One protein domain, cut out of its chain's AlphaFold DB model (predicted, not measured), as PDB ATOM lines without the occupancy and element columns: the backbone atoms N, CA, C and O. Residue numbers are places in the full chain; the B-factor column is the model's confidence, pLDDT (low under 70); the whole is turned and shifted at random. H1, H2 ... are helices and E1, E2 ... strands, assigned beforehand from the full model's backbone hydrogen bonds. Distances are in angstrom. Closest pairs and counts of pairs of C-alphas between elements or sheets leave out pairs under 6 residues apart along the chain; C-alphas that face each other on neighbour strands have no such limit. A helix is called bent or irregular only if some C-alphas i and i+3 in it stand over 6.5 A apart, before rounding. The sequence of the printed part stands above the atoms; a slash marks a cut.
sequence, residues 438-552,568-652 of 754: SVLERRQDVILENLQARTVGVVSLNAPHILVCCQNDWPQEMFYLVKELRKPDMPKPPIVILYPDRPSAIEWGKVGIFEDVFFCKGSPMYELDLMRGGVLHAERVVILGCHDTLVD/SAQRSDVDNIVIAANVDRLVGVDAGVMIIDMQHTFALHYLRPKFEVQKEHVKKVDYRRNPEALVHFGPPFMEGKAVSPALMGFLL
ATOM      1  N   SER A 438     -10.658  10.507 118.050       86.50
ATOM      2  CA  SER A 438     -11.689  10.805 119.057       86.50
ATOM      3  C   SER A 438     -13.137  10.681 118.559       86.50
ATOM      4  O   SER A 438     -14.049  10.564 119.376       86.50
ATOM      5  N   VAL A 439     -13.385  10.688 117.243       89.19
ATOM      6  CA  VAL A 439     -14.698  10.348 116.663       89.19
ATOM      7  C   VAL A 439     -14.880   8.832 116.653       89.19
ATOM      8  O   VAL A 439     -15.951   8.347 117.007       89.19
ATOM      9  N   LEU A 440     -13.828   8.084 116.306       92.69
ATOM     10  CA  LEU A 440     -13.844   6.619 116.267       92.69
ATOM     11  C   LEU A 440     -14.032   6.010 117.661       92.69
ATOM     12  O   LEU A 440     -14.865   5.126 117.831       92.69
ATOM     13  N   GLU A 441     -13.348   6.547 118.671       91.38
ATOM     14  CA  GLU A 441     -13.549   6.194 120.083       91.38
ATOM     15  C   GLU A 441     -14.997   6.459 120.533       91.38
ATOM     16  O   GLU A 441     -15.655   5.585 121.094       91.38
ATOM     17  N   ARG A 442     -15.542   7.651 120.237       91.25
ATOM     18  CA  ARG A 442     -16.907   8.052 120.635       91.25
ATOM     19  C   ARG A 442     -18.029   7.337 119.879       91.25
ATOM     20  O   ARG A 442     -19.177   7.395 120.315       91.25
ATOM     21  N   ARG A 443     -17.733   6.717 118.735       94.12
ATOM     22  CA  ARG A 443     -18.697   5.976 117.900       94.12
ATOM     23  C   ARG A 443     -18.413   4.474 117.867       94.12
ATOM     24  O   ARG A 443     -19.002   3.772 117.048       94.12
ATOM     25  N   GLN A 444     -17.550   3.982 118.761       96.00
ATOM     26  CA  GLN A 444     -17.052   2.606 118.773       96.00
ATOM     27  C   GLN A 444     -18.159   1.550 118.644       96.00
ATOM     28  O   GLN A 444     -18.017   0.638 117.832       96.00
ATOM     29  N   ASP A 445     -19.265   1.680 119.377       96.50
ATOM     30  CA  ASP A 445     -20.341   0.682 119.357       96.50
ATOM     31  C   ASP A 445     -20.997   0.567 117.969       96.50
ATOM     32  O   ASP A 445     -21.115  -0.530 117.426       96.50
ATOM     33  N   VAL A 446     -21.313   1.707 117.342       96.19
ATOM     34  CA  VAL A 446     -21.891   1.790 115.985       96.19
ATOM     35  C   VAL A 446     -20.911   1.255 114.935       96.19
ATOM     36  O   VAL A 446     -21.307   0.598 113.972       96.19
ATOM     37  N   ILE A 447     -19.609   1.494 115.124       97.00
ATOM     38  CA  ILE A 447     -18.555   0.982 114.240       97.00
ATOM     39  C   ILE A 447     -18.426  -0.543 114.363       97.00
ATOM     40  O   ILE A 447     -18.257  -1.227 113.353       97.00
ATOM     41  N   LEU A 448     -18.524  -1.097 115.576       97.06
ATOM     42  CA  LEU A 448     -18.440  -2.540 115.820       97.06
ATOM     43  C   LEU A 448     -19.709  -3.292 115.388       97.06
ATOM     44  O   LEU A 448     -19.599  -4.441 114.949       97.06
ATOM     45  N   GLU A 449     -20.876  -2.646 115.454       97.50
ATOM     46  CA  GLU A 449     -22.130  -3.111 114.850       97.50
ATOM     47  C   GLU A 449     -22.029  -3.127 113.317       97.50
ATOM     48  O   GLU A 449     -22.287  -4.157 112.694       97.50
ATOM     49  N   ASN A 450     -21.552  -2.039 112.701       97.31
ATOM     50  CA  ASN A 450     -21.304  -1.957 111.258       97.31
ATOM     51  C   ASN A 450     -20.295  -3.022 110.778       97.31
ATOM     52  O   ASN A 450     -20.544  -3.690 109.773       97.31
ATOM     53  N   LEU A 451     -19.202  -3.238 111.524       97.69
ATOM     54  CA  LEU A 451     -18.252  -4.332 111.290       97.69
ATOM     55  C   LEU A 451     -18.955  -5.692 111.326       97.69
ATOM     56  O   LEU A 451     -18.742  -6.516 110.441       97.69
ATOM     57  N   GLN A 452     -19.801  -5.935 112.330       97.19
ATOM     58  CA  GLN A 452     -20.523  -7.199 112.480       97.19
ATOM     59  C   GLN A 452     -21.517  -7.435 111.335       97.19
ATOM     60  O   GLN A 452     -21.534  -8.526 110.773       97.19
ATOM     61  N   ALA A 453     -22.274  -6.411 110.935       97.00
ATOM     62  CA  ALA A 453     -23.205  -6.470 109.806       97.00
ATOM     63  C   ALA A 453     -22.505  -6.702 108.450       97.00
ATOM     64  O   ALA A 453     -23.103  -7.264 107.536       97.00
ATOM     65  N   ARG A 454     -21.236  -6.294 108.322       96.69
ATOM     66  CA  ARG A 454     -20.396  -6.468 107.123       96.69
ATOM     67  C   ARG A 454     -19.381  -7.618 107.239       96.69
ATOM     68  O   ARG A 454     -18.527  -7.768 106.363       96.69
ATOM     69  N   THR A 455     -19.459  -8.429 108.298       97.31
ATOM     70  CA  THR A 455     -18.619  -9.624 108.466       97.31
ATOM     71  C   THR A 455     -19.210 -10.788 107.671       97.31
ATOM     72  O   THR A 455     -20.320 -11.232 107.952       97.31
ATOM     73  N   VAL A 456     -18.455 -11.329 106.714       96.25
ATOM     74  CA  VAL A 456     -18.853 -12.480 105.890       96.25
ATOM     75  C   VAL A 456     -18.059 -13.734 106.263       96.25
ATOM     76  O   VAL A 456     -16.845 -13.696 106.464       96.25
ATOM     77  N   GLY A 457     -18.749 -14.874 106.375       93.69
ATOM     78  CA  GLY A 457     -18.118 -16.171 106.660       93.69
ATOM     79  C   GLY A 457     -17.481 -16.814 105.423       93.69
ATOM     80  O   GLY A 457     -16.403 -17.406 105.520       93.69
ATOM     81  N   VAL A 458     -18.143 -16.656 104.275       95.25
ATOM     82  CA  VAL A 458     -17.705 -17.024 102.921       95.25
ATOM     83  C   VAL A 458     -18.205 -15.923 101.985       95.25
ATOM     84  O   VAL A 458     -19.341 -15.468 102.128       95.25
ATOM     85  N   VAL A 459     -17.375 -15.478 101.047       93.44
ATOM     86  CA  VAL A 459     -17.736 -14.470 100.044       93.44
ATOM     87  C   VAL A 459     -18.600 -15.105  98.957       93.44
ATOM     88  O   VAL A 459     -18.167 -16.022  98.265       93.44
ATOM     89  N   SER A 460     -19.812 -14.579  98.791       89.69
ATOM     90  CA  SER A 460     -20.761 -14.953  97.736       89.69
ATOM     91  C   SER A 460     -21.378 -13.680  97.157       89.69
ATOM     92  O   SER A 460     -22.522 -13.338  97.454       89.69
ATOM     93  N   LEU A 461     -20.575 -12.929  96.399       89.06
ATOM     94  CA  LEU A 461     -20.975 -11.674  95.762       89.06
ATOM     95  C   LEU A 461     -21.402 -11.930  94.311       89.06
ATOM     96  O   LEU A 461     -20.770 -12.709  93.605       89.06
ATOM     97  N   ASN A 462     -22.439 -11.227  93.855       84.38
ATOM     98  CA  ASN A 462     -22.989 -11.364  92.497       84.38
ATOM     99  C   ASN A 462     -22.173 -10.611  91.422       84.38
ATOM    100  O   ASN A 462     -22.604 -10.516  90.278       84.38
ATOM    101  N   ALA A 463     -21.036 -10.027  91.798       87.88
ATOM    102  CA  ALA A 463     -20.159  -9.236  90.942       87.88
ATOM    103  C   ALA A 463     -18.697  -9.465  91.366       87.88
ATOM    104  O   ALA A 463     -18.454  -9.703  92.556       87.88
ATOM    105  N   PRO A 464     -17.727  -9.380  90.437       90.50
ATOM    106  CA  PRO A 464     -16.315  -9.534  90.766       90.50
ATOM    107  C   PRO A 464     -15.841  -8.429  91.720       90.50
ATOM    108  O   PRO A 464     -16.252  -7.271  91.626       90.50
ATOM    109  N   HIS A 465     -14.965  -8.798  92.655       95.75
ATOM    110  CA  HIS A 465     -14.512  -7.933  93.749       95.75
ATOM    111  C   HIS A 465     -12.991  -7.757  93.777       95.75
ATOM    112  O   HIS A 465     -12.240  -8.477  93.119       95.75
ATOM    113  N   ILE A 466     -12.524  -6.807  94.587       97.88
ATOM    114  CA  ILE A 466     -11.118  -6.699  94.981       97.88
ATOM    115  C   ILE A 466     -10.946  -7.419  96.322       97.88
ATOM    116  O   ILE A 466     -11.569  -7.049  97.319       97.88
ATOM    117  N   LEU A 467     -10.089  -8.439  96.356       98.25
ATOM    118  CA  LEU A 467      -9.702  -9.136  97.582       98.25
ATOM    119  C   LEU A 467      -8.431  -8.498  98.156       98.25
ATOM    120  O   LEU A 467      -7.350  -8.625  97.586       98.25
ATOM    121  N   VAL A 468      -8.550  -7.826  99.296       98.25
ATOM    122  CA  VAL A 468      -7.431  -7.236 100.037       98.25
ATOM    123  C   VAL A 468      -6.985  -8.224 101.113       98.25
ATOM    124  O   VAL A 468      -7.681  -8.438 102.101       98.25
ATOM    125  N   CYS A 469      -5.828  -8.847 100.912       97.75
ATOM    126  CA  CYS A 469      -5.196  -9.745 101.871       97.75
ATOM    127  C   CYS A 469      -4.309  -8.947 102.834       97.75
ATOM    128  O   CYS A 469      -3.432  -8.191 102.405       97.75
ATOM    129  N   CYS A 470      -4.515  -9.141 104.135       94.94
ATOM    130  CA  CYS A 470      -3.713  -8.547 105.201       94.94
ATOM    131  C   CYS A 470      -3.250  -9.638 106.176       94.94
ATOM    132  O   CYS A 470      -3.995 -10.573 106.467       94.94
ATOM    133  N   GLN A 471      -2.028  -9.515 106.689       92.25
ATOM    134  CA  GLN A 471      -1.409 -10.490 107.587       92.25
ATOM    135  C   GLN A 471      -0.561  -9.758 108.639       92.25
ATOM    136  O   GLN A 471       0.005  -8.704 108.357       92.25
ATOM    137  N   ASN A 472      -0.486 -10.336 109.839       87.12
ATOM    138  CA  ASN A 472       0.044  -9.718 111.061       87.12
ATOM    139  C   ASN A 472      -0.785  -8.478 111.442       87.12
ATOM    140  O   ASN A 472      -1.997  -8.626 111.574       87.12
ATOM    141  N   ASP A 473      -0.182  -7.303 111.628       87.38
ATOM    142  CA  ASP A 473      -0.891  -6.086 112.057       87.38
ATOM    143  C   ASP A 473      -1.701  -5.415 110.927       87.38
ATOM    144  O   ASP A 473      -1.364  -5.504 109.743       87.38
ATOM    145  N   TRP A 474      -2.745  -4.662 111.292       89.81
ATOM    146  CA  TRP A 474      -3.607  -3.949 110.345       89.81
ATOM    147  C   TRP A 474      -2.869  -2.814 109.595       89.81
ATOM    148  O   TRP A 474      -2.314  -1.910 110.232       89.81
ATOM    149  N   PRO A 475      -2.912  -2.769 108.244       89.75
ATOM    150  CA  PRO A 475      -2.282  -1.702 107.463       89.75
ATOM    151  C   PRO A 475      -2.862  -0.305 107.758       89.75
ATOM    152  O   PRO A 475      -3.967   0.047 107.340       89.75
ATOM    153  N   GLN A 476      -2.086   0.528 108.460       83.06
ATOM    154  CA  GLN A 476      -2.555   1.806 109.024       83.06
ATOM    155  C   GLN A 476      -3.114   2.807 108.001       83.06
ATOM    156  O   GLN A 476      -4.056   3.542 108.323       83.06
ATOM    157  N   GLU A 477      -2.567   2.796 106.782       88.38
ATOM    158  CA  GLU A 477      -2.896   3.721 105.688       88.38
ATOM    159  C   GLU A 477      -3.918   3.160 104.684       88.38
ATOM    160  O   GLU A 477      -4.190   3.793 103.661       88.38
ATOM    161  N   MET A 478      -4.541   2.005 104.971       92.50
ATOM    162  CA  MET A 478      -5.542   1.369 104.096       92.50
ATOM    163  C   MET A 478      -6.698   2.317 103.713       92.50
ATOM    164  O   MET A 478      -7.272   2.186 102.634       92.50
ATOM    165  N   PHE A 479      -6.990   3.327 104.540       93.88
ATOM    166  CA  PHE A 479      -7.899   4.427 104.204       93.88
ATOM    167  C   PHE A 479      -7.620   5.039 102.816       93.88
ATOM    168  O   PHE A 479      -8.552   5.239 102.039       93.88
ATOM    169  N   TYR A 480      -6.353   5.292 102.469       93.38
ATOM    170  CA  TYR A 480      -5.982   5.919 101.195       93.38
ATOM    171  C   TYR A 480      -6.085   4.964  99.998       93.38
ATOM    172  O   TYR A 480      -6.277   5.431  98.875       93.38
ATOM    173  N   LEU A 481      -6.033   3.645 100.230       95.50
ATOM    174  CA  LEU A 481      -6.393   2.637  99.228       95.50
ATOM    175  C   LEU A 481      -7.893   2.722  98.925       95.50
ATOM    176  O   LEU A 481      -8.293   2.940  97.785       95.50
ATOM    177  N   VAL A 482      -8.721   2.578  99.965       95.62
ATOM    178  CA  VAL A 482     -10.179   2.486  99.817       95.62
ATOM    179  C   VAL A 482     -10.767   3.805  99.308       95.62
ATOM    180  O   VAL A 482     -11.625   3.770  98.432       95.62
ATOM    181  N   LYS A 483     -10.256   4.964  99.752       92.88
ATOM    182  CA  LYS A 483     -10.679   6.280  99.246       92.88
ATOM    183  C   LYS A 483     -10.465   6.426  97.734       92.88
ATOM    184  O   LYS A 483     -11.365   6.895  97.042       92.88
ATOM    185  N   GLU A 484      -9.318   6.005  97.196       92.62
ATOM    186  CA  GLU A 484      -9.070   6.076  95.747       92.62
ATOM    187  C   GLU A 484      -9.893   5.015  94.980       92.62
ATOM    188  O   GLU A 484     -10.444   5.320  93.927       92.62
ATOM    189  N   LEU A 485     -10.105   3.817  95.553       93.81
ATOM    190  CA  LEU A 485     -11.046   2.792  95.044       93.81
ATOM    191  C   LEU A 485     -12.540   3.180  95.168       93.81
ATOM    192  O   LEU A 485     -13.425   2.387  94.823       93.81
ATOM    193  N   ARG A 486     -12.849   4.369  95.695       91.81
ATOM    194  CA  ARG A 486     -14.213   4.896  95.875       91.81
ATOM    195  C   ARG A 486     -14.411   6.292  95.285       91.81
ATOM    196  O   ARG A 486     -15.503   6.850  95.427       91.81
ATOM    197  N   LYS A 487     -13.401   6.833  94.589       86.50
ATOM    198  CA  LYS A 487     -13.447   8.159  93.963       86.50
ATOM    199  C   LYS A 487     -14.676   8.301  93.033       86.50
ATOM    200  O   LYS A 487     -15.044   7.327  92.369       86.50
ATOM    201  N   PRO A 488     -15.333   9.479  92.977       78.19
ATOM    202  CA  PRO A 488     -16.337   9.779  91.955       78.19
ATOM    203  C   PRO A 488     -15.822   9.518  90.533       78.19
ATOM    204  O   PRO A 488     -14.619   9.560  90.291       78.19
ATOM    205  N   ASP A 489     -16.745   9.235  89.614       78.19
ATOM    206  CA  ASP A 489     -16.490   8.975  88.186       78.19
ATOM    207  C   ASP A 489     -15.620   7.735  87.864       78.19
ATOM    208  O   ASP A 489     -15.373   7.434  86.695       78.19
ATOM    209  N   MET A 490     -15.221   6.958  88.880       82.06
ATOM    210  CA  MET A 490     -14.452   5.713  88.750       82.06
ATOM    211  C   MET A 490     -15.318   4.465  89.025       82.06
ATOM    212  O   MET A 490     -16.305   4.557  89.761       82.06
ATOM    213  N   PRO A 491     -14.955   3.273  88.502       87.81
ATOM    214  CA  PRO A 491     -15.597   2.016  88.890       87.81
ATOM    215  C   PRO A 491     -15.426   1.738  90.389       87.81
ATOM    216  O   PRO A 491     -14.339   1.923  90.938       87.81
ATOM    217  N   LYS A 492     -16.486   1.251  91.044       92.75
ATOM    218  CA  LYS A 492     -16.519   0.961  92.488       92.75
ATOM    219  C   LYS A 492     -16.796  -0.529  92.748       92.75
ATOM    220  O   LYS A 492     -17.877  -0.858  93.226       92.75
ATOM    221  N   PRO A 493     -15.866  -1.447  92.423       94.62
ATOM    222  CA  PRO A 493     -16.054  -2.864  92.728       94.62
ATOM    223  C   PRO A 493     -16.157  -3.080  94.250       94.62
ATOM    224  O   PRO A 493     -15.527  -2.330  95.016       94.62
ATOM    225  N   PRO A 494     -16.896  -4.101  94.718       97.12
ATOM    226  CA  PRO A 494     -16.868  -4.515  96.114       97.12
ATOM    227  C   PRO A 494     -15.440  -4.806  96.588       97.12
ATOM    228  O   PRO A 494     -14.595  -5.262  95.817       97.12
ATOM    229  N   ILE A 495     -15.166  -4.548  97.863       98.19
ATOM    230  CA  ILE A 495     -13.870  -4.805  98.498       98.19
ATOM    231  C   ILE A 495     -14.096  -5.805  99.628       98.19
ATOM    232  O   ILE A 495     -14.897  -5.554 100.527       98.19
ATOM    233  N   VAL A 496     -13.369  -6.920  99.610       98.38
ATOM    234  CA  VAL A 496     -13.311  -7.871 100.727       98.38
ATOM    235  C   VAL A 496     -11.946  -7.749 101.383       98.38
ATOM    236  O   VAL A 496     -10.934  -7.969 100.727       98.38
ATOM    237  N   ILE A 497     -11.911  -7.444 102.676       98.44
ATOM    238  CA  ILE A 497     -10.686  -7.453 103.478       98.44
ATOM    239  C   ILE A 497     -10.596  -8.803 104.193       98.44
ATOM    240  O   ILE A 497     -11.431  -9.110 105.046       98.44
ATOM    241  N   LEU A 498      -9.599  -9.613 103.833       98.31
ATOM    242  CA  LEU A 498      -9.269 -10.889 104.468       98.31
ATOM    243  C   LEU A 498      -8.133 -10.666 105.472       98.31
ATOM    244  O   LEU A 498      -7.018 -10.317 105.080       98.31
ATOM    245  N   TYR A 499      -8.434 -10.843 106.759       97.31
ATOM    246  CA  TYR A 499      -7.522 -10.551 107.869       97.31
ATOM    247  C   TYR A 499      -7.732 -11.555 109.028       97.31
ATOM    248  O   TYR A 499      -8.880 -11.958 109.267       97.31
ATOM    249  N   PRO A 500      -6.673 -12.000 109.745       95.75
ATOM    250  CA  PRO A 500      -6.781 -13.113 110.694       95.75
ATOM    251  C   PRO A 500      -7.638 -12.799 111.921       95.75
ATOM    252  O   PRO A 500      -8.368 -13.668 112.399       95.75
ATOM    253  N   ASP A 501      -7.558 -11.568 112.423       94.88
ATOM    254  CA  ASP A 501      -8.192 -11.121 113.663       94.88
ATOM    255  C   ASP A 501      -9.426 -10.247 113.413       94.88
ATOM    256  O   ASP A 501      -9.741  -9.906 112.278       94.88
ATOM    257  N   ARG A 502     -10.195  -9.924 114.463       95.12
ATOM    258  CA  ARG A 502     -11.315  -8.972 114.338       95.12
ATOM    259  C   ARG A 502     -10.748  -7.550 114.463       95.12
ATOM    260  O   ARG A 502     -10.200  -7.263 115.525       95.12
ATOM    261  N   PRO A 503     -10.904  -6.667 113.458       95.75
ATOM    262  CA  PRO A 503     -10.444  -5.286 113.563       95.75
ATOM    263  C   PRO A 503     -11.093  -4.545 114.738       95.75
ATOM    264  O   PRO A 503     -12.267  -4.757 115.053       95.75
ATOM    265  N   SER A 504     -10.336  -3.647 115.362       95.94
ATOM    266  CA  SER A 504     -10.847  -2.697 116.350       95.94
ATOM    267  C   SER A 504     -11.753  -1.639 115.710       95.94
ATOM    268  O   SER A 504     -11.788  -1.458 114.489       95.94
ATOM    269  N   ALA A 505     -12.452  -0.866 116.545       95.44
ATOM    270  CA  ALA A 505     -13.241   0.272 116.080       95.44
ATOM    271  C   ALA A 505     -12.395   1.396 115.453       95.44
ATOM    272  O   ALA A 505     -12.900   2.137 114.617       95.44
ATOM    273  N   ILE A 506     -11.109   1.518 115.793       93.38
ATOM    274  CA  ILE A 506     -10.225   2.519 115.174       93.38
ATOM    275  C   ILE A 506      -9.782   2.046 113.780       93.38
ATOM    276  O   ILE A 506      -9.759   2.830 112.832       93.38
ATOM    277  N   GLU A 507      -9.488   0.756 113.623       94.50
ATOM    278  CA  GLU A 507      -9.071   0.163 112.345       94.50
ATOM    279  C   GLU A 507     -10.241   0.060 111.362       94.50
ATOM    280  O   GLU A 507     -10.166   0.597 110.254       94.50
ATOM    281  N   TRP A 508     -11.361  -0.543 111.781       96.38
ATOM    282  CA  TRP A 508     -12.566  -0.596 110.953       96.38
ATOM    283  C   TRP A 508     -13.178   0.789 110.754       96.38
ATOM    284  O   TRP A 508     -13.628   1.107 109.660       96.38
ATOM    285  N   GLY A 509     -13.136   1.658 111.766       95.00
ATOM    286  CA  GLY A 509     -13.668   3.017 111.689       95.00
ATOM    287  C   GLY A 509     -13.045   3.872 110.584       95.00
ATOM    288  O   GLY A 509     -13.719   4.751 110.049       95.00
ATOM    289  N   LYS A 510     -11.800   3.581 110.177       93.94
ATOM    290  CA  LYS A 510     -11.155   4.198 109.008       93.94
ATOM    291  C   LYS A 510     -11.775   3.753 107.670       93.94
ATOM    292  O   LYS A 510     -11.799   4.559 106.747       93.94
ATOM    293  N   VAL A 511     -12.252   2.509 107.528       95.25
ATOM    294  CA  VAL A 511     -12.657   1.920 106.223       95.25
ATOM    295  C   VAL A 511     -14.146   1.565 106.095       95.25
ATOM    296  O   VAL A 511     -14.685   1.581 104.991       95.25
ATOM    297  N   GLY A 512     -14.852   1.321 107.199       94.06
ATOM    298  CA  GLY A 512     -16.289   1.018 107.232       94.06
ATOM    299  C   GLY A 512     -17.196   2.190 106.835       94.06
ATOM    300  O   GLY A 512     -18.390   1.992 106.619       94.06
ATOM    301  N   ILE A 513     -16.628   3.396 106.689       93.50
ATOM    302  CA  ILE A 513     -17.312   4.582 106.148       93.50
ATOM    303  C   ILE A 513     -17.660   4.448 104.661       93.50
ATOM    304  O   ILE A 513     -18.534   5.159 104.174       93.50
ATOM    305  N   PHE A 514     -16.959   3.571 103.939       94.12
ATOM    306  CA  PHE A 514     -17.121   3.393 102.501       94.12
ATOM    307  C   PHE A 514     -18.178   2.326 102.184       94.12
ATOM    308  O   PHE A 514     -18.387   1.372 102.937       94.12
ATOM    309  N   GLU A 515     -18.851   2.473 101.048       91.62
ATOM    310  CA  GLU A 515     -19.843   1.514 100.545       91.62
ATOM    311  C   GLU A 515     -19.166   0.249  99.990       91.62
ATOM    312  O   GLU A 515     -18.015   0.288  99.546       91.62
ATOM    313  N   ASP A 516     -19.862  -0.889 100.060       94.88
ATOM    314  CA  ASP A 516     -19.408  -2.203  99.580       94.88
ATOM    315  C   ASP A 516     -17.994  -2.602 100.036       94.88
ATOM    316  O   ASP A 516     -17.172  -3.078  99.252       94.88
ATOM    317  N   VAL A 517     -17.701  -2.378 101.321       96.94
ATOM    318  CA  VAL A 517     -16.502  -2.887 102.006       96.94
ATOM    319  C   VAL A 517     -16.930  -3.925 103.039       96.94
ATOM    320  O   VAL A 517     -17.668  -3.598 103.972       96.94
ATOM    321  N   PHE A 518     -16.449  -5.153 102.870       97.75
ATOM    322  CA  PHE A 518     -16.775  -6.335 103.665       97.75
ATOM    323  C   PHE A 518     -15.528  -6.877 104.369       97.75
ATOM    324  O   PHE A 518     -14.409  -6.726 103.875       97.75
ATOM    325  N   PHE A 519     -15.711  -7.547 105.505       98.19
ATOM    326  CA  PHE A 519     -14.633  -8.186 106.262       98.19
ATOM    327  C   PHE A 519     -14.819  -9.707 106.285       98.19
ATOM    328  O   PHE A 519     -15.873 -10.199 106.679       98.19
ATOM    329  N   CYS A 520     -13.789 -10.460 105.904       97.81
ATOM    330  CA  CYS A 520     -13.737 -11.912 106.039       97.81
ATOM    331  C   CYS A 520     -12.673 -12.280 107.079       97.81
ATOM    332  O   CYS A 520     -11.487 -12.030 106.868       97.81
ATOM    333  N   LYS A 521     -13.075 -12.908 108.194       97.44
ATOM    334  CA  LYS A 521     -12.107 -13.386 109.194       97.44
ATOM    335  C   LYS A 521     -11.406 -14.651 108.694       97.44
ATOM    336  O   LYS A 521     -12.061 -15.686 108.530       97.44
ATOM    337  N   GLY A 522     -10.096 -14.581 108.501       97.19
ATOM    338  CA  GLY A 522      -9.249 -15.689 108.051       97.19
ATOM    339  C   GLY A 522      -7.838 -15.214 107.704       97.19
ATOM    340  O   GLY A 522      -7.644 -14.042 107.392       97.19
ATOM    341  N   SER A 523      -6.846 -16.101 107.767       96.75
ATOM    342  CA  SER A 523      -5.469 -15.753 107.397       96.75
ATOM    343  C   SER A 523      -5.206 -16.081 105.925       96.75
ATOM    344  O   SER A 523      -5.353 -17.240 105.529       96.75
ATOM    345  N   PRO A 524      -4.733 -15.121 105.108       96.75
ATOM    346  CA  PRO A 524      -4.386 -15.374 103.708       96.75
ATOM    347  C   PRO A 524      -3.200 -16.351 103.527       96.75
ATOM    348  O   PRO A 524      -2.909 -16.775 102.410       96.75
ATOM    349  N   MET A 525      -2.538 -16.762 104.618       95.75
ATOM    350  CA  MET A 525      -1.530 -17.831 104.628       95.75
ATOM    351  C   MET A 525      -2.120 -19.227 104.349       95.75
ATOM    352  O   MET A 525      -1.359 -20.156 104.077       95.75
ATOM    353  N   TYR A 526      -3.449 -19.393 104.391       97.06
ATOM    354  CA  TYR A 526      -4.126 -20.667 104.136       97.06
ATOM    355  C   TYR A 526      -4.989 -20.616 102.867       97.06
ATOM    356  O   TYR A 526      -5.873 -19.770 102.735       97.06
ATOM    357  N   GLU A 527      -4.796 -21.587 101.964       96.88
ATOM    358  CA  GLU A 527      -5.567 -21.714 100.714       96.88
ATOM    359  C   GLU A 527      -7.094 -21.745 100.967       96.88
ATOM    360  O   GLU A 527      -7.854 -21.132 100.221       96.88
ATOM    361  N   LEU A 528      -7.556 -22.365 102.064       96.81
ATOM    362  CA  LEU A 528      -8.978 -22.391 102.447       96.81
ATOM    363  C   LEU A 528      -9.546 -21.007 102.799       96.81
ATOM    364  O   LEU A 528     -10.695 -20.721 102.471       96.81
ATOM    365  N   ASP A 529      -8.765 -20.137 103.438       97.94
ATOM    366  CA  ASP A 529      -9.218 -18.795 103.820       97.94
ATOM    367  C   ASP A 529      -9.177 -17.827 102.629       97.94
ATOM    368  O   ASP A 529     -10.070 -16.991 102.494       97.94
ATOM    369  N   LEU A 530      -8.234 -18.007 101.696       97.75
ATOM    370  CA  LEU A 530      -8.261 -17.353 100.379       97.75
ATOM    371  C   LEU A 530      -9.509 -17.762  99.575       97.75
ATOM    372  O   LEU A 530     -10.203 -16.907  99.019       97.75
ATOM    373  N   MET A 531      -9.848 -19.057  99.564       96.62
ATOM    374  CA  MET A 531     -11.082 -19.569  98.953       96.62
ATOM    375  C   MET A 531     -12.333 -18.972  99.612       96.62
ATOM    376  O   MET A 531     -13.236 -18.524  98.906       96.62
ATOM    377  N   ARG A 532     -12.374 -18.875 100.950       96.88
ATOM    378  CA  ARG A 532     -13.456 -18.192 101.685       96.88
ATOM    379  C   ARG A 532     -13.535 -16.696 101.376       96.88
ATOM    380  O   ARG A 532     -14.642 -16.175 101.286       96.88
ATOM    381  N   GLY A 533     -12.400 -16.029 101.158       96.44
ATOM    382  CA  GLY A 533     -12.301 -14.653 100.653       96.44
ATOM    383  C   GLY A 533     -12.697 -14.486  99.176       96.44
ATOM    384  O   GLY A 533     -12.667 -13.372  98.651       96.44
ATOM    385  N   GLY A 534     -13.079 -15.569  98.492       95.44
ATOM    386  CA  GLY A 534     -13.546 -15.543  97.110       95.44
ATOM    387  C   GLY A 534     -12.434 -15.338  96.082       95.44
ATOM    388  O   GLY A 534     -12.713 -14.799  95.017       95.44
ATOM    389  N   VAL A 535     -11.191 -15.750  96.366       95.88
ATOM    390  CA  VAL A 535     -10.011 -15.508  95.504       95.88
ATOM    391  C   VAL A 535     -10.199 -15.902  94.028       95.88
ATOM    392  O   VAL A 535      -9.642 -15.245  93.157       95.88
ATOM    393  N   LEU A 536     -11.019 -16.919  93.731       92.50
ATOM    394  CA  LEU A 536     -11.316 -17.366  92.359       92.50
ATOM    395  C   LEU A 536     -12.289 -16.451  91.586       92.50
ATOM    396  O   LEU A 536     -12.374 -16.556  90.367       92.50
ATOM    397  N   HIS A 537     -13.020 -15.576  92.281       91.44
ATOM    398  CA  HIS A 537     -13.966 -14.608  91.705       91.44
ATOM    399  C   HIS A 537     -13.470 -13.154  91.814       91.44
ATOM    400  O   HIS A 537     -14.131 -12.234  91.332       91.44
ATOM    401  N   ALA A 538     -12.320 -12.934  92.457       94.31
ATOM    402  CA  ALA A 538     -11.734 -11.612  92.604       94.31
ATOM    403  C   ALA A 538     -11.102 -11.156  91.276       94.31
ATOM    404  O   ALA A 538     -10.225 -11.833  90.741       94.31
ATOM    405  N   GLU A 539     -11.489  -9.981  90.768       93.62
ATOM    406  CA  GLU A 539     -10.835  -9.371  89.598       93.62
ATOM    407  C   GLU A 539      -9.372  -9.042  89.915       93.62
ATOM    408  O   GLU A 539      -8.491  -9.161  89.060       93.62
ATOM    409  N   ARG A 540      -9.111  -8.629  91.165       95.69
ATOM    410  CA  ARG A 540      -7.774  -8.335  91.683       95.69
ATOM    411  C   ARG A 540      -7.592  -8.819  93.108       95.69
ATOM    412  O   ARG A 540      -8.496  -8.723  93.936       95.69
ATOM    413  N   VAL A 541      -6.369  -9.246  93.399       97.75
ATOM    414  CA  VAL A 541      -5.912  -9.582  94.749       97.75
ATOM    415  C   VAL A 541      -4.800  -8.611  95.133       97.75
ATOM    416  O   VAL A 541      -3.767  -8.546  94.468       97.75
ATOM    417  N   VAL A 542      -5.013  -7.842  96.196       98.06
ATOM    418  CA  VAL A 542      -4.036  -6.893  96.739       98.06
ATOM    419  C   VAL A 542      -3.486  -7.471  98.033       98.06
ATOM    420  O   VAL A 542      -4.225  -7.609  99.003       98.06
ATOM    421  N   ILE A 543      -2.199  -7.805  98.064       97.25
ATOM    422  CA  ILE A 543      -1.515  -8.265  99.275       97.25
ATOM    423  C   ILE A 543      -0.796  -7.052  99.870       97.25
ATOM    424  O   ILE A 543       0.117  -6.518  99.241       97.25
ATOM    425  N   LEU A 544      -1.237  -6.580 101.040       94.88
ATOM    426  CA  LEU A 544      -0.673  -5.394 101.696       94.88
ATOM    427  C   LEU A 544       0.450  -5.772 102.668       94.88
ATOM    428  O   LEU A 544       0.326  -6.738 103.415       94.88
ATOM    429  N   GLY A 545       1.534  -4.996 102.694       83.75
ATOM    430  CA  GLY A 545       2.602  -5.152 103.672       83.75
ATOM    431  C   GLY A 545       2.370  -4.267 104.893       83.75
ATOM    432  O   GLY A 545       2.150  -3.059 104.782       83.75
ATOM    433  N   CYS A 546       2.455  -4.852 106.089       76.44
ATOM    434  CA  CYS A 546       2.570  -4.057 107.308       76.44
ATOM    435  C   CYS A 546       4.043  -3.720 107.604       76.44
ATOM    436  O   CYS A 546       4.952  -4.486 107.269       76.44
ATOM    437  N   HIS A 547       4.282  -2.571 108.243       67.06
ATOM    438  CA  HIS A 547       5.611  -2.145 108.695       67.06
ATOM    439  C   HIS A 547       5.958  -2.872 110.005       67.06
ATOM    440  O   HIS A 547       5.921  -2.296 111.088       67.06
ATOM    441  N   ASP A 548       6.234  -4.166 109.877       57.41
ATOM    442  CA  ASP A 548       6.369  -5.123 110.976       57.41
ATOM    443  C   ASP A 548       7.766  -5.068 111.634       57.41
ATOM    444  O   ASP A 548       8.716  -4.474 111.111       57.41
ATOM    445  N   THR A 549       7.921  -5.727 112.778       50.12
ATOM    446  CA  THR A 549       9.218  -5.893 113.447       50.12
ATOM    447  C   THR A 549      10.230  -6.675 112.597       50.12
ATOM    448  O   THR A 549       9.895  -7.573 111.820       50.12
ATOM    449  N   LEU A 550      11.511  -6.312 112.737       52.66
ATOM    450  CA  LEU A 550      12.618  -6.983 112.053       52.66
ATOM    451  C   LEU A 550      12.802  -8.404 112.600       52.66
ATOM    452  O   LEU A 550      13.062  -8.582 113.791       52.66
ATOM    453  N   VAL A 551      12.758  -9.400 111.717       50.94
ATOM    454  CA  VAL A 551      13.169 -10.771 112.022       50.94
ATOM    455  C   VAL A 551      14.670 -10.878 111.785       50.94
ATOM    456  O   VAL A 551      15.158 -10.671 110.671       50.94
ATOM    457  N   ASP A 552      15.410 -11.209 112.838       44.81
ATOM    458  CA  ASP A 552      16.815 -11.582 112.721       44.81
ATOM    459  C   ASP A 552      16.925 -12.980 112.093       44.81
ATOM    460  O   ASP A 552      16.458 -13.963 112.670       44.81
ATOM    461  N   SER A 568      18.508  -9.043 108.104       50.28
ATOM    462  CA  SER A 568      17.167  -8.984 108.672       50.28
ATOM    463  C   SER A 568      16.151  -8.933 107.535       50.28
ATOM    464  O   SER A 568      16.301  -8.159 106.589       50.28
ATOM    465  N   ALA A 569      15.116  -9.762 107.625       55.72
ATOM    466  CA  ALA A 569      13.915  -9.626 106.807       55.72
ATOM    467  C   ALA A 569      12.795  -9.080 107.694       55.72
ATOM    468  O   ALA A 569      12.751  -9.384 108.886       55.72
ATOM    469  N   GLN A 570      11.875  -8.291 107.143       64.88
ATOM    470  CA  GLN A 570      10.606  -8.082 107.838       64.88
ATOM    471  C   GLN A 570       9.733  -9.317 107.663       64.88
ATOM    472  O   GLN A 570       9.725  -9.948 106.604       64.88
ATOM    473  N   ARG A 571       9.002  -9.661 108.723       74.44
ATOM    474  CA  ARG A 571       8.095 -10.808 108.729       74.44
ATOM    475  C   ARG A 571       7.043 -10.696 107.618       74.44
ATOM    476  O   ARG A 571       6.821 -11.660 106.893       74.44
ATOM    477  N   SER A 572       6.492  -9.497 107.436       82.56
ATOM    478  CA  SER A 572       5.510  -9.170 106.400       82.56
ATOM    479  C   SER A 572       5.998  -9.430 104.970       82.56
ATOM    480  O   SER A 572       5.220  -9.930 104.167       82.56
ATOM    481  N   ASP A 573       7.273  -9.184 104.643       89.00
ATOM    482  CA  ASP A 573       7.818  -9.525 103.316       89.00
ATOM    483  C   ASP A 573       7.799 -11.047 103.075       89.00
ATOM    484  O   ASP A 573       7.473 -11.503 101.979       89.00
ATOM    485  N   VAL A 574       8.128 -11.848 104.096       89.44
ATOM    486  CA  VAL A 574       8.129 -13.319 104.006       89.44
ATOM    487  C   VAL A 574       6.705 -13.861 103.901       89.44
ATOM    488  O   VAL A 574       6.428 -14.684 103.027       89.44
ATOM    489  N   ASP A 575       5.796 -13.365 104.742       91.62
ATOM    490  CA  ASP A 575       4.382 -13.740 104.715       91.62
ATOM    491  C   ASP A 575       3.747 -13.372 103.355       91.62
ATOM    492  O   ASP A 575       3.094 -14.210 102.734       91.62
ATOM    493  N   ASN A 576       4.034 -12.186 102.804       94.25
ATOM    494  CA  ASN A 576       3.509 -11.753 101.503       94.25
ATOM    495  C   ASN A 576       4.015 -12.607 100.326       94.25
ATOM    496  O   ASN A 576       3.256 -12.853  99.386       94.25
ATOM    497  N   ILE A 577       5.247 -13.134 100.387       93.81
ATOM    498  CA  ILE A 577       5.754 -14.117  99.411       93.81
ATOM    499  C   ILE A 577       4.977 -15.443  99.503       93.81
ATOM    500  O   ILE A 577       4.661 -16.038  98.469       93.81
ATOM    501  N   VAL A 578       4.632 -15.904 100.711       94.94
ATOM    502  CA  VAL A 578       3.848 -17.138 100.917       94.94
ATOM    503  C   VAL A 578       2.402 -16.967 100.442       94.94
ATOM    504  O   VAL A 578       1.903 -17.818  99.706       94.94
ATOM    505  N   ILE A 579       1.749 -15.850 100.778       96.19
ATOM    506  CA  ILE A 579       0.391 -15.535 100.304       96.19
ATOM    507  C   ILE A 579       0.370 -15.479  98.772       96.19
ATOM    508  O   ILE A 579      -0.487 -16.101  98.145       96.19
ATOM    509  N   ALA A 580       1.343 -14.800  98.154       95.62
ATOM    510  CA  ALA A 580       1.459 -14.734  96.702       95.62
ATOM    511  C   ALA A 580       1.623 -16.127  96.072       95.62
ATOM    512  O   ALA A 580       0.971 -16.424  95.074       95.62
ATOM    513  N   ALA A 581       2.433 -17.006  96.671       94.50
ATOM    514  CA  ALA A 581       2.592 -18.381  96.200       94.50
ATOM    515  C   ALA A 581       1.293 -19.205  96.314       94.50
ATOM    516  O   ALA A 581       0.998 -19.989  95.413       94.50
ATOM    517  N   ASN A 582       0.498 -19.015  97.372       96.19
ATOM    518  CA  ASN A 582      -0.807 -19.668  97.528       96.19
ATOM    519  C   ASN A 582      -1.819 -19.186  96.473       96.19
ATOM    520  O   ASN A 582      -2.506 -19.995  95.852       96.19
ATOM    521  N   VAL A 583      -1.893 -17.877  96.218       96.19
ATOM    522  CA  VAL A 583      -2.794 -17.314  95.197       96.19
ATOM    523  C   VAL A 583      -2.361 -17.731  93.783       96.19
ATOM    524  O   VAL A 583      -3.205 -18.152  92.994       96.19
ATOM    525  N   ASP A 584      -1.056 -17.729  93.480       93.31
ATOM    526  CA  ASP A 584      -0.508 -18.232  92.208       93.31
ATOM    527  C   ASP A 584      -0.784 -19.739  91.991       93.31
ATOM    528  O   ASP A 584      -0.841 -20.186  90.843       93.31
ATOM    529  N   ARG A 585      -0.991 -20.526  93.062       93.12
ATOM    530  CA  ARG A 585      -1.418 -21.941  92.994       93.12
ATOM    531  C   ARG A 585      -2.919 -22.107  92.748       93.12
ATOM    532  O   ARG A 585      -3.299 -23.044  92.052       93.12
ATOM    533  N   LEU A 586      -3.754 -21.230  93.311       94.31
ATOM    534  CA  LEU A 586      -5.218 -21.304  93.202       94.31
ATOM    535  C   LEU A 586      -5.759 -20.700  91.897       94.31
ATOM    536  O   LEU A 586      -6.663 -21.271  91.294       94.31
ATOM    537  N   VAL A 587      -5.217 -19.557  91.464       92.00
ATOM    538  CA  VAL A 587      -5.689 -18.803  90.281       92.00
ATOM    539  C   VAL A 587      -4.793 -19.032  89.053       92.00
ATOM    540  O   VAL A 587      -5.232 -18.872  87.916       92.00
ATOM    541  N   GLY A 588      -3.540 -19.445  89.268       86.25
ATOM    542  CA  GLY A 588      -2.533 -19.630  88.225       86.25
ATOM    543  C   GLY A 588      -1.584 -18.435  88.093       86.25
ATOM    544  O   GLY A 588      -2.000 -17.280  88.030       86.25
ATOM    545  N   VAL A 589      -0.285 -18.736  88.000       75.62
ATOM    546  CA  VAL A 589       0.848 -17.784  88.056       75.62
ATOM    547  C   VAL A 589       0.715 -16.577  87.115       75.62
ATOM    548  O   VAL A 589       1.120 -15.461  87.462       75.62
ATOM    549  N   ASP A 590       0.158 -16.808  85.926       67.94
ATOM    550  CA  ASP A 590       0.108 -15.838  84.829       67.94
ATOM    551  C   ASP A 590      -1.285 -15.200  84.648       67.94
ATOM    552  O   ASP A 590      -1.491 -14.423  83.717       67.94
ATOM    553  N   ALA A 591      -2.225 -15.441  85.576       71.06
ATOM    554  CA  ALA A 591      -3.543 -14.791  85.599       71.06
ATOM    555  C   ALA A 591      -3.464 -13.259  85.773       71.06
ATOM    556  O   ALA A 591      -4.404 -12.538  85.450       71.06
ATOM    557  N   GLY A 592      -2.343 -12.736  86.287       76.69
ATOM    558  CA  GLY A 592      -2.059 -11.298  86.329       76.69
ATOM    559  C   GLY A 592      -2.910 -10.472  87.307       76.69
ATOM    560  O   GLY A 592      -2.787  -9.248  87.303       76.69
ATOM    561  N   VAL A 593      -3.731 -11.121  88.142       85.00
ATOM    562  CA  VAL A 593      -4.672 -10.482  89.083       85.00
ATOM    563  C   VAL A 593      -4.011  -9.846  90.314       85.00
ATOM    564  O   VAL A 593      -4.648  -9.060  91.013       85.00
ATOM    565  N   MET A 594      -2.754 -10.187  90.616       94.50
ATOM    566  CA  MET A 594      -2.106  -9.807  91.876       94.50
ATOM    567  C   MET A 594      -1.338  -8.485  91.831       94.50
ATOM    568  O   MET A 594      -0.609  -8.210  90.878       94.50
ATOM    569  N   ILE A 595      -1.422  -7.740  92.935       96.81
ATOM    570  CA  ILE A 595      -0.539  -6.622  93.281       96.81
ATOM    571  C   ILE A 595      -0.029  -6.861  94.705       96.81
ATOM    572  O   ILE A 595      -0.822  -7.060  95.624       96.81
ATOM    573  N   ILE A 596       1.290  -6.855  94.882       96.19
ATOM    574  CA  ILE A 596       1.955  -7.221  96.136       96.19
ATOM    575  C   ILE A 596       2.745  -6.017  96.650       96.19
ATOM    576  O   ILE A 596       3.690  -5.576  95.995       96.19
ATOM    577  N   ASP A 597       2.375  -5.495  97.815       94.69
ATOM    578  CA  ASP A 597       3.197  -4.536  98.549       94.69
ATOM    579  C   ASP A 597       4.286  -5.265  99.351       94.69
ATOM    580  O   ASP A 597       4.014  -6.191 100.119       94.69
ATOM    581  N   MET A 598       5.526  -4.829  99.152       90.75
ATOM    582  CA  MET A 598       6.734  -5.342  99.787       90.75
ATOM    583  C   MET A 598       7.459  -4.178 100.461       90.75
ATOM    584  O   MET A 598       7.717  -3.140  99.849       90.75
ATOM    585  N   GLN A 599       7.862  -4.342 101.714       84.31
ATOM    586  CA  GLN A 599       8.563  -3.290 102.446       84.31
ATOM    587  C   GLN A 599       9.980  -3.084 101.891       84.31
ATOM    588  O   GLN A 599      10.426  -1.944 101.751       84.31
ATOM    589  N   HIS A 600      10.654  -4.162 101.470       82.75
ATOM    590  CA  HIS A 600      12.006  -4.097 100.909       82.75
ATOM    591  C   HIS A 600      12.090  -4.353  99.397       82.75
ATOM    592  O   HIS A 600      11.655  -5.383  98.881       82.75
ATOM    593  N   THR A 601      12.825  -3.479  98.701       84.50
ATOM    594  CA  THR A 601      13.184  -3.597  97.274       84.50
ATOM    595  C   THR A 601      13.838  -4.938  96.922       84.50
ATOM    596  O   THR A 601      13.527  -5.527  95.887       84.50
ATOM    597  N   PHE A 602      14.719  -5.468  97.779       81.31
ATOM    598  CA  PHE A 602      15.398  -6.741  97.517       81.31
ATOM    599  C   PHE A 602      14.455  -7.955  97.581       81.31
ATOM    600  O   PHE A 602      14.720  -8.962  96.922       81.31
ATOM    601  N   ALA A 603      13.357  -7.873  98.343       86.31
ATOM    602  CA  ALA A 603      12.460  -9.003  98.567       86.31
ATOM    603  C   ALA A 603      11.662  -9.377  97.305       86.31
ATOM    604  O   ALA A 603      11.333 -10.548  97.112       86.31
ATOM    605  N   LEU A 604      11.453  -8.424  96.383       88.88
ATOM    606  CA  LEU A 604      10.776  -8.651  95.099       88.88
ATOM    607  C   LEU A 604      11.430  -9.769  94.266       88.88
ATOM    608  O   LEU A 604      10.739 -10.436  93.498       88.88
ATOM    609  N   HIS A 605      12.738 -10.020  94.410       85.25
ATOM    610  CA  HIS A 605      13.416 -11.105  93.690       85.25
ATOM    611  C   HIS A 605      12.847 -12.494  94.038       85.25
ATOM    612  O   HIS A 605      12.708 -13.337  93.149       85.25
ATOM    613  N   TYR A 606      12.434 -12.721  95.290       88.12
ATOM    614  CA  TYR A 606      11.913 -14.013  95.751       88.12
ATOM    615  C   TYR A 606      10.550 -14.392  95.152       88.12
ATOM    616  O   TYR A 606      10.163 -15.554  95.228       88.12
ATOM    617  N   LEU A 607       9.853 -13.455  94.496       89.81
ATOM    618  CA  LEU A 607       8.599 -13.715  93.777       89.81
ATOM    619  C   LEU A 607       8.827 -14.360  92.393       89.81
ATOM    620  O   LEU A 607       7.941 -15.023  91.859       89.81
ATOM    621  N   ARG A 608      10.017 -14.202  91.792       87.00
ATOM    622  CA  ARG A 608      10.441 -14.908  90.563       87.00
ATOM    623  C   ARG A 608      11.947 -15.269  90.672       87.00
ATOM    624  O   ARG A 608      12.745 -14.806  89.857       87.00
ATOM    625  N   PRO A 609      12.364 -16.120  91.633       83.88
ATOM    626  CA  PRO A 609      13.775 -16.289  92.020       83.88
ATOM    627  C   PRO A 609      14.634 -16.997  90.960       83.88
ATOM    628  O   PRO A 609      15.856 -16.925  90.993       83.88
ATOM    629  N   LYS A 610      14.005 -17.651  89.972       82.88
ATOM    630  CA  LYS A 610      14.686 -18.215  88.791       82.88
ATOM    631  C   LYS A 610      15.190 -17.143  87.808       82.88
ATOM    632  O   LYS A 610      15.802 -17.494  86.805       82.88
ATOM    633  N   PHE A 611      14.911 -15.863  88.063       80.56
ATOM    634  CA  PHE A 611      15.301 -14.745  87.214       80.56
ATOM    635  C   PHE A 611      16.285 -13.814  87.932       80.56
ATOM    636  O   PHE A 611      15.911 -13.089  88.856       80.56
ATOM    637  N   GLU A 612      17.536 -13.786  87.467       70.88
ATOM    638  CA  GLU A 612      18.542 -12.813  87.900       70.88
ATOM    639  C   GLU A 612      18.979 -11.925  86.728       70.88
ATOM    640  O   GLU A 612      19.365 -12.403  85.659       70.88
ATOM    641  N   VAL A 613      18.970 -10.608  86.944       72.56
ATOM    642  CA  VAL A 613      19.548  -9.640  86.006       72.56
ATOM    643  C   VAL A 613      21.063  -9.642  86.189       72.56
ATOM    644  O   VAL A 613      21.577  -9.102  87.169       72.56
ATOM    645  N   GLN A 614      21.781 -10.248  85.239       72.38
ATOM    646  CA  GLN A 614      23.244 -10.342  85.278       72.38
ATOM    647  C   GLN A 614      23.889  -8.960  85.466       72.38
ATOM    648  O   GLN A 614      23.672  -8.026  84.685       72.38
ATOM    649  N   LYS A 615      24.701  -8.839  86.521       73.62
ATOM    650  CA  LYS A 615      25.314  -7.587  87.003       73.62
ATOM    651  C   LYS A 615      26.302  -7.006  85.981       73.62
ATOM    652  O   LYS A 615      26.594  -5.811  85.979       73.62
ATOM    653  N   GLU A 616      26.772  -7.858  85.080       74.62
ATOM    654  CA  GLU A 616      27.652  -7.616  83.940       74.62
ATOM    655  C   GLU A 616      27.045  -6.616  82.944       74.62
ATOM    656  O   GLU A 616      27.774  -5.797  82.374       74.62
ATOM    657  N   HIS A 617      25.715  -6.634  82.787       75.31
ATOM    658  CA  HIS A 617      24.979  -5.712  81.923       75.31
ATOM    659  C   HIS A 617      25.004  -4.263  82.435       75.31
ATOM    660  O   HIS A 617      24.823  -3.334  81.645       75.31
ATOM    661  N   VAL A 618      25.274  -4.032  83.726       77.88
ATOM    662  CA  VAL A 618      25.235  -2.704  84.355       77.88
ATOM    663  C   VAL A 618      26.603  -2.007  84.320       77.88
ATOM    664  O   VAL A 618      27.676  -2.611  84.432       77.88
ATOM    665  N   LYS A 619      26.612  -0.671  84.229       80.00
ATOM    666  CA  LYS A 619      27.832   0.114  84.461       80.00
ATOM    667  C   LYS A 619      28.306  -0.056  85.911       80.00
ATOM    668  O   LYS A 619      27.696   0.458  86.840       80.00
ATOM    669  N   LYS A 620      29.482  -0.675  86.100       79.50
ATOM    670  CA  LYS A 620      30.186  -0.847  87.398       79.50
ATOM    671  C   LYS A 620      30.413   0.442  88.221       79.50
ATOM    672  O   LYS A 620      30.928   0.359  89.334       79.50
ATOM    673  N   VAL A 621      30.128   1.634  87.695       82.06
ATOM    674  CA  VAL A 621      30.107   2.887  88.475       82.06
ATOM    675  C   VAL A 621      28.726   3.106  89.085       82.06
ATOM    676  O   VAL A 621      28.636   3.355  90.282       82.06
ATOM    677  N   ASP A 622      27.673   2.938  88.293       77.75
ATOM    678  CA  ASP A 622      26.295   3.227  88.682       77.75
ATOM    679  C   ASP A 622      25.738   2.134  89.607       77.75
ATOM    680  O   ASP A 622      25.217   2.459  90.667       77.75
ATOM    681  N   TYR A 623      26.053   0.854  89.357       78.56
ATOM    682  CA  TYR A 623      25.782  -0.236  90.315       78.56
ATOM    683  C   TYR A 623      26.472  -0.043  91.683       78.56
ATOM    684  O   TYR A 623      25.992  -0.522  92.704       78.56
ATOM    685  N   ARG A 624      27.606   0.675  91.737       80.06
ATOM    686  CA  ARG A 624      28.275   1.034  93.007       80.06
ATOM    687  C   ARG A 624      27.735   2.321  93.643       80.06
ATOM    688  O   ARG A 624      28.160   2.657  94.745       80.06
ATOM    689  N   ARG A 625      26.850   3.051  92.956       79.50
ATOM    690  CA  ARG A 625      26.126   4.218  93.484       79.50
ATOM    691  C   ARG A 625      24.771   3.800  94.040       79.50
ATOM    692  O   ARG A 625      24.488   4.143  95.180       79.50
ATOM    693  N   ASN A 626      24.005   3.023  93.272       75.25
ATOM    694  CA  ASN A 626      22.831   2.314  93.762       75.25
ATOM    695  C   ASN A 626      22.830   0.850  93.262       75.25
ATOM    696  O   ASN A 626      22.582   0.612  92.078       75.25
ATOM    697  N   PRO A 627      23.096  -0.136  94.141       71.94
ATOM    698  CA  PRO A 627      22.921  -1.552  93.821       71.94
ATOM    699  C   PRO A 627      21.448  -1.964  93.685       71.94
ATOM    700  O   PRO A 627      21.141  -2.892  92.940       71.94
ATOM    701  N   GLU A 628      20.543  -1.291  94.403       74.06
ATOM    702  CA  GLU A 628      19.133  -1.675  94.523       74.06
ATOM    703  C   GLU A 628      18.329  -1.361  93.264       74.06
ATOM    704  O   GLU A 628      17.396  -2.092  92.960       74.06
ATOM    705  N   ALA A 629      18.727  -0.364  92.465       79.12
ATOM    706  CA  ALA A 629      18.054  -0.014  91.209       79.12
ATOM    707  C   ALA A 629      18.081  -1.134  90.136       79.12
ATOM    708  O   ALA A 629      17.413  -1.015  89.110       79.12
ATOM    709  N   LEU A 630      18.775  -2.260  90.375       82.75
ATOM    710  CA  LEU A 630      18.545  -3.503  89.622       82.75
ATOM    711  C   LEU A 630      17.125  -4.072  89.804       82.75
ATOM    712  O   LEU A 630      16.650  -4.772  88.912       82.75
ATOM    713  N   VAL A 631      16.429  -3.748  90.903       85.75
ATOM    714  CA  VAL A 631      15.035  -4.151  91.160       85.75
ATOM    715  C   VAL A 631      14.098  -3.720  90.032       85.75
ATOM    716  O   VAL A 631      13.194  -4.468  89.670       85.75
ATOM    717  N   HIS A 632      14.375  -2.574  89.396       88.50
ATOM    718  CA  HIS A 632      13.577  -2.059  88.286       88.50
ATOM    719  C   HIS A 632      13.609  -2.946  87.033       88.50
ATOM    720  O   HIS A 632      12.778  -2.771  86.148       88.50
ATOM    721  N   PHE A 633      14.541  -3.903  86.966       88.44
ATOM    722  CA  PHE A 633      14.688  -4.885  85.888       88.44
ATOM    723  C   PHE A 633      14.277  -6.305  86.329       88.44
ATOM    724  O   PHE A 633      14.446  -7.268  85.582       88.44
ATOM    725  N   GLY A 634      13.739  -6.458  87.545       88.81
ATOM    726  CA  GLY A 634      13.142  -7.700  88.034       88.81
ATOM    727  C   GLY A 634      11.710  -7.871  87.502       88.81
ATOM    728  O   GLY A 634      10.925  -6.927  87.614       88.81
ATOM    729  N   PRO A 635      11.313  -9.045  86.967       90.19
ATOM    730  CA  PRO A 635       9.993  -9.239  86.364       90.19
ATOM    731  C   PRO A 635       8.805  -8.841  87.250       90.19
ATOM    732  O   PRO A 635       7.902  -8.216  86.711       90.19
ATOM    733  N   PRO A 636       8.794  -9.072  88.582       92.69
ATOM    734  CA  PRO A 636       7.699  -8.610  89.440       92.69
ATOM    735  C   PRO A 636       7.476  -7.091  89.404       92.69
ATOM    736  O   PRO A 636       6.328  -6.654  89.421       92.69
ATOM    737  N   PHE A 637       8.539  -6.287  89.281       93.69
ATOM    738  CA  PHE A 637       8.414  -4.842  89.074       93.69
ATOM    739  C   PHE A 637       8.072  -4.507  87.616       93.69
ATOM    740  O   PHE A 637       7.156  -3.727  87.378       93.69
ATOM    741  N   MET A 638       8.747  -5.114  86.630       94.06
ATOM    742  CA  MET A 638       8.485  -4.840  85.205       94.06
ATOM    743  C   MET A 638       7.035  -5.163  84.797       94.06
ATOM    744  O   MET A 638       6.451  -4.436  83.995       94.06
ATOM    745  N   GLU A 639       6.446  -6.213  85.381       93.12
ATOM    746  CA  GLU A 639       5.046  -6.631  85.216       93.12
ATOM    747  C   GLU A 639       4.060  -5.704  85.950       93.12
ATOM    748  O   GLU A 639       2.889  -5.624  85.569       93.12
ATOM    749  N   GLY A 640       4.515  -5.021  87.006       94.38
ATOM    750  CA  GLY A 640       3.668  -4.327  87.981       94.38
ATOM    751  C   GLY A 640       2.980  -5.251  88.992       94.38
ATOM    752  O   GLY A 640       2.007  -4.834  89.614       94.38
ATOM    753  N   LYS A 641       3.460  -6.496  89.145       93.38
ATOM    754  CA  LYS A 641       2.950  -7.496  90.105       93.38
ATOM    755  C   LYS A 641       3.413  -7.204  91.540       93.38
ATOM    756  O   LYS A 641       2.724  -7.580  92.481       93.38
ATOM    757  N   ALA A 642       4.550  -6.524  91.723       94.06
ATOM    758  CA  ALA A 642       5.082  -6.168  93.039       94.06
ATOM    759  C   ALA A 642       5.626  -4.733  93.105       94.06
ATOM    760  O   ALA A 642       6.267  -4.248  92.169       94.06
ATOM    761  N   VAL A 643       5.380  -4.076  94.237       94.19
ATOM    762  CA  VAL A 643       5.682  -2.664  94.513       94.19
ATOM    763  C   VAL A 643       6.299  -2.505  95.907       94.19
ATOM    764  O   VAL A 643       6.372  -3.462  96.669       94.19
ATOM    765  N   SER A 644       6.782  -1.305  96.237       90.69
ATOM    766  CA  SER A 644       7.368  -1.006  97.551       90.69
ATOM    767  C   SER A 644       7.404   0.505  97.815       90.69
ATOM    768  O   SER A 644       7.732   1.252  96.880       90.69
ATOM    769  N   PRO A 645       7.150   0.989  99.049       87.12
ATOM    770  CA  PRO A 645       7.263   2.409  99.395       87.12
ATOM    771  C   PRO A 645       8.657   2.985  99.112       87.12
ATOM    772  O   PRO A 645       8.774   4.131  98.683       87.12
ATOM    773  N   ALA A 646       9.717   2.181  99.247       83.00
ATOM    774  CA  ALA A 646      11.092   2.597  98.963       83.00
ATOM    775  C   ALA A 646      11.326   2.996  97.488       83.00
ATOM    776  O   ALA A 646      12.216   3.794  97.191       83.00
ATOM    777  N   LEU A 647      10.494   2.511  96.557       87.06
ATOM    778  CA  LEU A 647      10.541   2.898  95.140       87.06
ATOM    779  C   LEU A 647       9.988   4.317  94.897       87.06
ATOM    780  O   LEU A 647      10.211   4.883  93.831       87.06
ATOM    781  N   MET A 648       9.306   4.925  95.876       87.25
ATOM    782  CA  MET A 648       8.727   6.273  95.766       87.25
ATOM    783  C   MET A 648       9.760   7.406  95.853       87.25
ATOM    784  O   MET A 648       9.406   8.565  95.640       87.25
ATOM    785  N   GLY A 649      11.042   7.104  96.098       82.81
ATOM    786  CA  GLY A 649      12.117   8.101  96.191       82.81
ATOM    787  C   GLY A 649      12.298   8.978  94.940       82.81
ATOM    788  O   GLY A 649      12.957  10.017  95.006       82.81
ATOM    789  N   PHE A 650      11.690   8.624  93.800       87.50
ATOM    790  CA  PHE A 650      11.620   9.515  92.639       87.50
ATOM    791  C   PHE A 650      10.792  10.780  92.893       87.50
ATOM    792  O   PHE A 650      11.121  11.813  92.316       87.50
ATOM    793  N   LEU A 651       9.772  10.747  93.763       89.12
ATOM    794  CA  LEU A 651       8.903  11.900  94.025       89.12
ATOM    795  C   LEU A 651       9.723  13.096  94.518       89.12
ATOM    796  O   LEU A 651       9.647  14.176  93.931       89.12
ATOM    797  N   LEU A 652      10.577  12.892  95.525       85.75
ATOM    798  CA  LEU A 652      11.430  13.940  96.084       85.75
ATOM    799  C   LEU A 652      12.496  14.422  95.082       85.75
ATOM    800  O   LEU A 652      12.711  15.626  94.913       85.75
TER     801      LEU A 652
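Overview. This is residues 438 to 552 and 568 to 652 of the 754 residues of the protein "BK_channel_a domain-containing protein" of Physcomitrium patens (UniProt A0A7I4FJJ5). A strongly twisted sheet of five parallel strands runs between helices, H5 and H6 on one side and H3 and H4 on the other, with H1 and H2 out past its E3 edge. H7, H8, H9 and H10 lie past the opposite edge, E7, where the loop of residues 608 to 627 makes one end of the longest axis. The printed part has 200 residues with ten named helices and seven named strands, in the order H1 H2 E1 H3 E2 H4 E3 H5 E4 E5 E6 H6 E7 H7 H8 H9 H10, of mixed class. The sheet's order is E3 E2 E1 E4 E7; E5 and E6 form a small antiparallel sheet. The whole is compact, with a radius of gyration of the C-alphas of 18.2 A and spans of 59 by 41 by 38 A.

Arrangement. H1, residues 438 to 442, and H2, residues 444 to 453, touch H4, residues 505 to 511; the closest C-alphas are Leu 440 and Ile 506, 5.6 A, and Gln 444 and Ala 505, 5.2 A. H3, residues 478 to 484, touches H4 at a shallow tilt of 24 degrees, the same way, closest at C-alphas 479 and 511, 5.7 A. The sheet runs E3, residues 517 to 521, E2, 495 to 499, E1, 465 to 469, E4, 538 to 543, and E7, 594 to 597. Within hydrogen-bond range are N 518 and O 495, 2.8 A, N 496 and O 466, 2.9 A, N 467 and O 540, 2.9 A, and N 595 and O 541, 2.9 A. E1, H3, E2 and E2, H4, E3 are strand-helix-strand units, parallel neighbour strands joined through a helix, with right-handed crossovers. H2 and H5, residues 527 to 532, only graze the sheet. H6, residues 571 to 588, is on it at a height over the sheet of 8.9 A, and touches H5, C-alphas 527 and 582 being closest at 6.1 A. H7, residues 601 to 607, touches H6, H8, residues 628 to 633, and H9, residues 635 to 638. H10, residues 645 to 652, is irregular, with C-alphas 647 and 650 7.2 A apart, and touches no helix. E5, residues 550 to 552, and E6, residues 568 to 570, are antiparallel, with N 551 and O 569 2.8 A apart. Every O i to N i+4 pair is within hydrogen-bond range in H1, H2, H5 and H6, against 2 of 3 in H3 and H4, 0 of 3 in H7, 0 of 2 in H8 and 0 of 4 in H10, whose O i to N i+3 counts are 3 of 4, 3 of 3 and 2 of 5 for H7, H8 and H10; H9 is too short for such a pair.

Along the chain. H1 begins at C-alpha 438, (-11.689, 10.805, 119.057). H2 is 14.2 A long, E3 13.5 A and E4 12.7 A. H6, 24.7 A long, begins at C-alpha 571, (8.095, -10.808, 108.729). H10, 12.7 A long, ends at C-alpha 652, (11.430, 13.940, 96.084).

Size, cuts and confidence. The two C-alphas farthest apart, Asp 445 and Glu 616, are 60.2 A apart. Residues 553 to 567 are not printed, and C-alphas 552 and 568 are 4.8 A apart across the cut. The links H2 to E1 and H7 to H8 are long. The mean pLDDT of the printed part is 88.8; residues 547 to 552, 568 to 570 and 590 are under 70.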